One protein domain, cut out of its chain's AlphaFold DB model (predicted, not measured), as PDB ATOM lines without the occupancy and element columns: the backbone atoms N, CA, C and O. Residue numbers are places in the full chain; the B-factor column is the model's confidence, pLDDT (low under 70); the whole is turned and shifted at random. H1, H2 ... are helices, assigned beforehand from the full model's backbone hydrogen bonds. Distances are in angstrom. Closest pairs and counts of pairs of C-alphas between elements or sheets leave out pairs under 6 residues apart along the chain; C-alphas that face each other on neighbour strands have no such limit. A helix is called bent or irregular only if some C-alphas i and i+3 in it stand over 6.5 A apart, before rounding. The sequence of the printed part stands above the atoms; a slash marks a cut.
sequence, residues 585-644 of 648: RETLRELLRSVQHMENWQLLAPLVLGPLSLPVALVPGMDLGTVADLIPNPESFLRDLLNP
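AT A GLANCE: This is residues 585 to 644 of the 648 residues of a protein of Streptomyces albaduncus (UniProt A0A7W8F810). Helix H1 is the floor on which three other helices pack: H2 folds back from its last residues as a splayed hairpin, short H3 packs closely beside it, running back the other way, and H4 is set at a slant to its first residues, at one end of the domain. The stretch between H2 and H3, residues 614 to 623, loops out to the end away from H4. The 60 printed residues hold four named helices, H1 to H4 in that order, and no named strand; the class is all helix, with mostly crossed packing. The whole is compact, with a radius of gyration of the C-alphas of 10.7 A and spans of 29 by 20 by 19 A.

IN THESE COORDINATES: Find C-alpha 585 at (0.058, 4.792, 75.385); from there H1 runs 16.3 A to residue 596. H2, residues 601 to 613, is 12.4 A long and irregular: C-alphas 608 and 611 are 9.2 A apart. H3 spans residues 624 to 630, 10.8 A. H4, residues 634 to 642, covers 12.0 A and ends at C-alpha 642, (0.027, -9.861, 77.185).

HOW THE PARTS SIT: Look first at H1 and H2, a helical hairpin: residues 592 to 596 touch 601 to 605, opposite ways at a steep tilt of 40 degrees, the closest C-alphas being those of Val 595 and Trp 601, 6.0 A apart. H1 and H3 touch, opposite ways at 35.3 degrees, only just a steep tilt; their closest C-alphas, Arg 589 and Gly 625, are 4.1 A apart. With residues 585 to 588 alone H1 touches H4, the same way at a steep tilt of 53 degrees; the closest C-alphas, Arg 585 and Pro 634, are 5.5 A apart. H2 and H3 are near each other; H2 and H4 are only just apart, 8.2 A at the closest. In H1 and H4 every O i to N i+4 pair is within hydrogen-bond range; H2 has 4 of 9, with 5 of 10 O i to N i+3 pairs, and H3 has 0 of 3, with 4 of 4.

THE WHOLE: The two C-alphas farthest apart, Pro 620 and Asn 643, are 31.4 A apart. The printed part has no cut and no long link. Mean pLDDT of the printed part is 78.0; look for values under 70 at residues 599 to 604, 607 and 611 to 621.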
ATOM      1  N   ARG A 585       1.097   4.040  74.680       93.12
ATOM      2  CA  ARG A 585       0.058   4.792  75.385       93.12
ATOM      3  C   ARG A 585      -1.234   4.807  74.582       93.12
ATOM      4  O   ARG A 585      -2.283   4.550  75.165       93.12
ATOM      5  N   GLU A 586      -1.164   5.054  73.274       92.31
ATOM      6  CA  GLU A 586      -2.343   4.957  72.405       92.31
ATOM      7  C   GLU A 586      -2.863   3.517  72.328       92.31
ATOM      8  O   GLU A 586      -4.056   3.294  72.492       92.31
ATOM      9  N   THR A 587      -1.973   2.528  72.223       90.88
ATOM     10  CA  THR A 587      -2.333   1.097  72.277       90.88
ATOM     11  C   THR A 587      -3.151   0.778  73.536       90.88
ATOM     12  O   THR A 587      -4.215   0.160  73.480       90.88
ATOM     13  N   LEU A 588      -2.692   1.248  74.703       89.69
ATOM     14  CA  LEU A 588      -3.414   1.061  75.959       89.69
ATOM     15  C   LEU A 588      -4.747   1.822  75.973       89.69
ATOM     16  O   LEU A 588      -5.745   1.313  76.482       89.69
ATOM     17  N   ARG A 589      -4.780   3.031  75.410       89.75
ATOM     18  CA  ARG A 589      -5.996   3.841  75.279       89.75
ATOM     19  C   ARG A 589      -7.055   3.128  74.436       89.75
ATOM     20  O   ARG A 589      -8.211   3.078  74.853       89.75
ATOM     21  N   GLU A 590      -6.676   2.541  73.304       87.56
ATOM     22  CA  GLU A 590      -7.569   1.760  72.440       87.56
ATOM     23  C   GLU A 590      -8.081   0.489  73.124       87.56
ATOM     24  O   GLU A 590      -9.282   0.201  73.069       87.56
ATOM     25  N   LEU A 591      -7.207  -0.236  73.833       84.94
ATOM     26  CA  LEU A 591      -7.605  -1.387  74.645       84.94
ATOM     27  C   LEU A 591      -8.658  -0.983  75.687       84.94
ATOM     28  O   LEU A 591      -9.709  -1.613  75.795       84.94
ATOM     29  N   LEU A 592      -8.406   0.091  76.436       84.69
ATOM     30  CA  LEU A 592      -9.318   0.574  77.472       84.69
ATOM     31  C   LEU A 592     -10.649   1.067  76.890       84.69
ATOM     32  O   LEU A 592     -11.703   0.765  77.445       84.69
ATOM     33  N   ARG A 593     -10.647   1.753  75.743       84.56
ATOM     34  CA  ARG A 593     -11.891   2.114  75.037       84.56
ATOM     35  C   ARG A 593     -12.667   0.883  74.584       84.56
ATOM     36  O   ARG A 593     -13.882   0.827  74.756       84.56
ATOM     37  N   SER A 594     -11.971  -0.134  74.084       78.19
ATOM     38  CA  SER A 594     -12.590  -1.408  73.707       78.19
ATOM     39  C   SER A 594     -13.254  -2.077  74.914       78.19
ATOM     40  O   SER A 594     -14.404  -2.502  74.823       78.19
ATOM     41  N   VAL A 595     -12.580  -2.090  76.071       78.50
ATOM     42  CA  VAL A 595     -13.142  -2.572  77.345       78.50
ATOM     43  C   VAL A 595     -14.368  -1.754  77.752       78.50
ATOM     44  O   VAL A 595     -15.362  -2.331  78.182       78.50
ATOM     45  N   GLN A 596     -14.337  -0.430  77.588       78.00
ATOM     46  CA  GLN A 596     -15.450   0.453  77.936       78.00
ATOM     47  C   GLN A 596     -16.726   0.192  77.119       78.00
ATOM     48  O   GLN A 596     -17.834   0.399  77.614       78.00
ATOM     49  N   HIS A 597     -16.589  -0.266  75.877       74.38
ATOM     50  CA  HIS A 597     -17.733  -0.604  75.032       74.38
ATOM     51  C   HIS A 597     -18.357  -1.969  75.347       74.38
ATOM     52  O   HIS A 597     -19.431  -2.282  74.834       74.38
ATOM     53  N   MET A 598     -17.727  -2.777  76.200       71.50
ATOM     54  CA  MET A 598     -18.304  -4.036  76.663       71.50
ATOM     55  C   MET A 598     -19.394  -3.771  77.712       71.50
ATOM     56  O   MET A 598     -19.292  -2.850  78.529       71.50
ATOM     57  N   GLU A 599     -20.457  -4.584  77.731       64.19
ATOM     58  CA  GLU A 599     -21.469  -4.441  78.785       64.19
ATOM     59  C   GLU A 599     -20.827  -4.671  80.164       64.19
ATOM     60  O   GLU A 599     -19.982  -5.547  80.344       64.19
ATOM     61  N   ASN A 600     -21.247  -3.895  81.165       63.41
ATOM     62  CA  ASN A 600     -20.684  -3.921  82.519       63.41
ATOM     63  C   ASN A 600     -19.176  -3.625  82.594       63.41
ATOM     64  O   ASN A 600     -18.507  -4.108  83.513       63.41
ATOM     65  N   TRP A 601     -18.632  -2.816  81.681       69.88
ATOM     66  CA  TRP A 601     -17.226  -2.401  81.701       69.88
ATOM     67  C   TRP A 601     -16.743  -1.865  83.055       69.88
ATOM     68  O   TRP A 601     -15.566  -1.990  83.370       69.88
ATOM     69  N   GLN A 602     -17.634  -1.331  83.896       68.69
ATOM     70  CA  GLN A 602     -17.303  -0.869  85.246       68.69
ATOM     71  C   GLN A 602     -16.808  -1.999  86.170       68.69
ATOM     72  O   GLN A 602     -16.123  -1.733  87.151       68.69
ATOM     73  N   LEU A 603     -17.135  -3.257  85.860       65.75
ATOM     74  CA  LEU A 603     -16.600  -4.449  86.526       65.75
ATOM     75  C   LEU A 603     -15.351  -5.000  85.820       65.75
ATOM     76  O   LEU A 603     -14.537  -5.659  86.461       65.75
ATOM     77  N   LEU A 604     -15.193  -4.725  84.521       66.44
ATOM     78  CA  LEU A 604     -14.078  -5.208  83.695       66.44
ATOM     79  C   LEU A 604     -12.831  -4.336  83.854       66.44
ATOM     80  O   LEU A 604     -11.719  -4.844  83.980       66.44
ATOM     81  N   ALA A 605     -13.015  -3.018  83.880       72.62
ATOM     82  CA  ALA A 605     -11.935  -2.051  83.988       72.62
ATOM     83  C   ALA A 605     -11.070  -2.276  85.239       72.62
ATOM     84  O   ALA A 605      -9.849  -2.254  85.098       72.62
ATOM     85  N   PRO A 606     -11.625  -2.583  86.433       72.50
ATOM     86  CA  PRO A 606     -10.802  -2.892  87.596       72.50
ATOM     87  C   PRO A 606      -9.938  -4.147  87.448       72.50
ATOM     88  O   PRO A 606      -8.849  -4.187  88.008       72.50
ATOM     89  N   LEU A 607     -10.396  -5.156  86.697       68.94
ATOM     90  CA  LEU A 607      -9.630  -6.382  86.445       68.94
ATOM     91  C   LEU A 607      -8.451  -6.110  85.509       68.94
ATOM     92  O   LEU A 607      -7.338  -6.542  85.787       68.94
ATOM     93  N   VAL A 608      -8.684  -5.340  84.442       72.75
ATOM     94  CA  VAL A 608      -7.630  -4.936  83.501       72.75
ATOM     95  C   VAL A 608      -6.619  -4.018  84.187       72.75
ATOM     96  O   VAL A 608      -5.423  -4.260  84.109       72.75
ATOM     97  N   LEU A 609      -7.084  -2.994  84.908       73.56
ATOM     98  CA  LEU A 609      -6.228  -2.012  85.586       73.56
ATOM     99  C   LEU A 609      -5.572  -2.562  86.866       73.56
ATOM    100  O   LEU A 609      -4.626  -1.966  87.386       73.56
ATOM    101  N   GLY A 610      -6.072  -3.679  87.399       73.06
ATOM    102  CA  GLY A 610      -5.581  -4.311  88.619       73.06
ATOM    103  C   GLY A 610      -5.487  -3.323  89.797       73.06
ATOM    104  O   GLY A 610      -6.462  -2.626  90.095       73.06
ATOM    105  N   PRO A 611      -4.333  -3.214  90.488       63.16
ATOM    106  CA  PRO A 611      -4.163  -2.314  91.635       63.16
ATOM    107  C   PRO A 611      -4.302  -0.819  91.287       63.16
ATOM    108  O   PRO A 611      -4.479   0.001  92.186       63.16
ATOM    109  N   LEU A 612      -4.277  -0.454  90.000       63.59
ATOM    110  CA  LEU A 612      -4.463   0.921  89.519       63.59
ATOM    111  C   LEU A 612      -5.945   1.319  89.414       63.59
ATOM    112  O   LEU A 612      -6.255   2.453  89.064       63.59
ATOM    113  N   SER A 613      -6.867   0.414  89.748       60.38
ATOM    114  CA  SER A 613      -8.312   0.659  89.707       60.38
ATOM    115  C   SER A 613      -8.849   1.514  90.861       60.38
ATOM    116  O   SER A 613      -9.769   2.298  90.655       60.38
ATOM    117  N   LEU A 614      -8.264   1.422  92.063       51.72
ATOM    118  CA  LEU A 614      -8.677   2.204  93.241       51.72
ATOM    119  C   LEU A 614      -8.547   3.738  93.097       51.72
ATOM    120  O   LEU A 614      -9.404   4.433  93.643       51.72
ATOM    121  N   PRO A 615      -7.534   4.303  92.403       51.19
ATOM    122  CA  PRO A 615      -7.467   5.749  92.166       51.19
ATOM    123  C   PRO A 615      -8.396   6.256  91.049       51.19
ATOM    124  O   PRO A 615      -8.653   7.458  90.987       51.19
ATOM    125  N   VAL A 616      -8.925   5.382  90.185       53.25
ATOM    126  CA  VAL A 616      -9.833   5.775  89.100       53.25
ATOM    127  C   VAL A 616     -11.269   5.539  89.553       53.25
ATOM    128  O   VAL A 616     -11.830   4.460  89.371       53.25
ATOM    129  N   ALA A 617     -11.898   6.553  90.150       55.69
ATOM    130  CA  ALA A 617     -13.344   6.515  90.342       55.69
ATOM    131  C   ALA A 617     -13.999   6.358  88.957       55.69
ATOM    132  O   ALA A 617     -13.932   7.272  88.139       55.69
ATOM    133  N   LEU A 618     -14.584   5.191  88.668       63.41
ATOM    134  CA  LEU A 618     -15.272   4.913  87.404       63.41
ATOM    135  C   LEU A 618     -16.597   5.689  87.377       63.41
ATOM    136  O   LEU A 618     -17.671   5.144  87.631       63.41
ATOM    137  N   VAL A 619     -16.510   7.000  87.152       63.91
ATOM    138  CA  VAL A 619     -17.665   7.899  87.118       63.91
ATOM    139  C   VAL A 619     -18.429   7.681  85.803       63.91
ATOM    140  O   VAL A 619     -17.803   7.569  84.744       63.91
ATOM    141  N   PRO A 620     -19.774   7.636  85.821       62.00
ATOM    142  CA  PRO A 620     -20.571   7.605  84.599       62.00
ATOM    143  C   PRO A 620     -20.173   8.734  83.630       62.00
ATOM    144  O   PRO A 620     -20.165   9.901  84.011       62.00
ATOM    145  N   GLY A 621     -19.843   8.386  82.380       68.06
ATOM    146  CA  GLY A 621     -19.451   9.339  81.328       68.06
ATOM    147  C   GLY A 621     -17.943   9.592  81.165       68.06
ATOM    148  O   GLY A 621     -17.562  10.315  80.251       68.06
ATOM    149  N   MET A 622     -17.082   8.999  82.000       76.88
ATOM    150  CA  MET A 622     -15.619   9.052  81.838       76.88
ATOM    151  C   MET A 622     -15.170   8.284  80.582       76.88
ATOM    152  O   MET A 622     -15.571   7.139  80.447       76.88
ATOM    153  N   ASP A 623     -14.315   8.837  79.710       84.25
ATOM    154  CA  ASP A 623     -13.603   8.055  78.671       84.25
ATOM    155  C   ASP A 623     -12.511   7.211  79.347       84.25
ATOM    156  O   ASP A 623     -11.529   7.760  79.855       84.25
ATOM    157  N   LEU A 624     -12.670   5.884  79.372       82.44
ATOM    158  CA  LEU A 624     -11.720   4.977  80.024       82.44
ATOM    159  C   LEU A 624     -10.340   5.037  79.360       82.44
ATOM    160  O   LEU A 624      -9.332   4.805  80.021       82.44
ATOM    161  N   GLY A 625     -10.275   5.436  78.090       84.38
ATOM    162  CA  GLY A 625      -9.024   5.684  77.387       84.38
ATOM    163  C   GLY A 625      -8.154   6.767  78.033       84.38
ATOM    164  O   GLY A 625      -6.932   6.718  77.916       84.38
ATOM    165  N   THR A 626      -8.742   7.714  78.772       86.56
ATOM    166  CA  THR A 626      -7.979   8.746  79.504       86.56
ATOM    167  C   THR A 626      -7.184   8.173  80.680       86.56
ATOM    168  O   THR A 626      -6.189   8.761  81.099       86.56
ATOM    169  N   VAL A 627      -7.545   6.982  81.176       85.19
ATOM    170  CA  VAL A 627      -6.773   6.291  82.221       85.19
ATOM    171  C   VAL A 627      -5.390   5.891  81.712       85.19
ATOM    172  O   VAL A 627      -4.455   5.834  82.507       85.19
ATOM    173  N   ALA A 628      -5.213   5.699  80.400       87.62
ATOM    174  CA  ALA A 628      -3.901   5.428  79.819       87.62
ATOM    175  C   ALA A 628      -2.878   6.528  80.148       87.62
ATOM    176  O   ALA A 628      -1.697   6.225  80.294       87.62
ATOM    177  N   ASP A 629      -3.302   7.785  80.328       87.62
ATOM    178  CA  ASP A 629      -2.427   8.908  80.703       87.62
ATOM    179  C   ASP A 629      -1.958   8.845  82.164       87.62
ATOM    180  O   ASP A 629      -0.928   9.418  82.514       87.62
ATOM    181  N   LEU A 630      -2.674   8.097  83.006       85.50
ATOM    182  CA  LEU A 630      -2.333   7.889  84.413       85.50
ATOM    183  C   LEU A 630      -1.322   6.755  84.613       85.50
ATOM    184  O   LEU A 630      -0.732   6.653  85.688       85.50
ATOM    185  N   ILE A 631      -1.110   5.908  83.602       86.69
ATOM    186  CA  ILE A 631      -0.163   4.792  83.674       86.69
ATOM    187  C   ILE A 631       1.247   5.312  83.360       86.69
ATOM    188  O   ILE A 631       1.495   5.762  82.232       86.69
ATOM    189  N   PRO A 632       2.196   5.264  84.321       87.81
ATOM    190  CA  PRO A 632       3.528   5.835  84.125       87.81
ATOM    191  C   PRO A 632       4.310   5.138  83.010       87.81
ATOM    192  O   PRO A 632       4.982   5.802  82.222       87.81
ATOM    193  N   ASN A 633       4.189   3.808  82.924       91.88
ATOM    194  CA  ASN A 633       4.869   2.979  81.935       91.88
ATOM    195  C   ASN A 633       3.864   2.050  81.216       91.88
ATOM    196  O   ASN A 633       3.698   0.898  81.625       91.88
ATOM    197  N   PRO A 634       3.168   2.545  80.174       91.44
ATOM    198  CA  PRO A 634       2.176   1.755  79.445       91.44
ATOM    199  C   PRO A 634       2.795   0.571  78.691       91.44
ATOM    200  O   PRO A 634       2.128  -0.445  78.525       91.44
ATOM    201  N   GLU A 635       4.068   0.662  78.288       92.81
ATOM    202  CA  GLU A 635       4.779  -0.449  77.647       92.81
ATOM    203  C   GLU A 635       4.922  -1.638  78.598       92.81
ATOM    204  O   GLU A 635       4.471  -2.734  78.279       92.81
ATOM    205  N   SER A 636       5.520  -1.421  79.776       91.06
ATOM    206  CA  SER A 636       5.698  -2.493  80.766       91.06
ATOM    207  C   SER A 636       4.357  -3.108  81.148       91.06
ATOM    208  O   SER A 636       4.229  -4.324  81.168       91.06
ATOM    209  N   PHE A 637       3.341  -2.269  81.375       89.38
ATOM    210  CA  PHE A 637       2.001  -2.727  81.721       89.38
ATOM    211  C   PHE A 637       1.398  -3.641  80.643       89.38
ATOM    212  O   PHE A 637       0.919  -4.727  80.957       89.38
ATOM    213  N   LEU A 638       1.438  -3.231  79.369       89.12
ATOM    214  CA  LEU A 638       0.902  -4.040  78.272       89.12
ATOM    215  C   LEU A 638       1.715  -5.317  78.044       89.12
ATOM    216  O   LEU A 638       1.132  -6.355  77.744       89.12
ATOM    217  N   ARG A 639       3.039  -5.275  78.211       90.62
ATOM    218  CA  ARG A 639       3.887  -6.472  78.109       90.62
ATOM    219  C   ARG A 639       3.572  -7.485  79.208       90.62
ATOM    220  O   ARG A 639       3.426  -8.662  78.893       90.62
ATOM    221  N   ASP A 640       3.404  -7.033  80.449       87.88
ATOM    222  CA  ASP A 640       3.040  -7.897  81.579       87.88
ATOM    223  C   ASP A 640       1.620  -8.463  81.428       87.88
ATOM    224  O   ASP A 640       1.370  -9.612  81.790       87.88
ATOM    225  N   LEU A 641       0.697  -7.682  80.854       85.81
ATOM    226  CA  LEU A 641      -0.666  -8.117  80.545       85.81
ATOM    227  C   LEU A 641      -0.697  -9.196  79.452       85.81
ATOM    228  O   LEU A 641      -1.395 -10.199  79.590       85.81
ATOM    229  N   LEU A 642       0.027  -8.975  78.351       87.44
ATOM    230  CA  LEU A 642       0.027  -9.861  77.185       87.44
ATOM    231  C   LEU A 642       0.845 -11.128  77.428       87.44
ATOM    232  O   LEU A 642       0.419 -12.225  77.074       87.44
ATOM    233  N   ASN A 643       2.028 -10.980  78.020       91.56
ATOM    234  CA  ASN A 643       3.018 -12.041  78.134       91.56
ATOM    235  C   ASN A 643       3.503 -12.214  79.586       91.56
ATOM    236  O   ASN A 643       4.706 -12.097  79.846       91.56
ATOM    237  N   PRO A 644       2.590 -12.484  80.540       89.44
ATOM    238  CA  PRO A 644       2.936 -12.601  81.948       89.44
ATOM    239  C   PRO A 644       3.956 -13.718  82.160       89.44
ATOM    240  O   PRO A 644       3.750 -14.870  81.760       89.44
TER     241      PRO A 644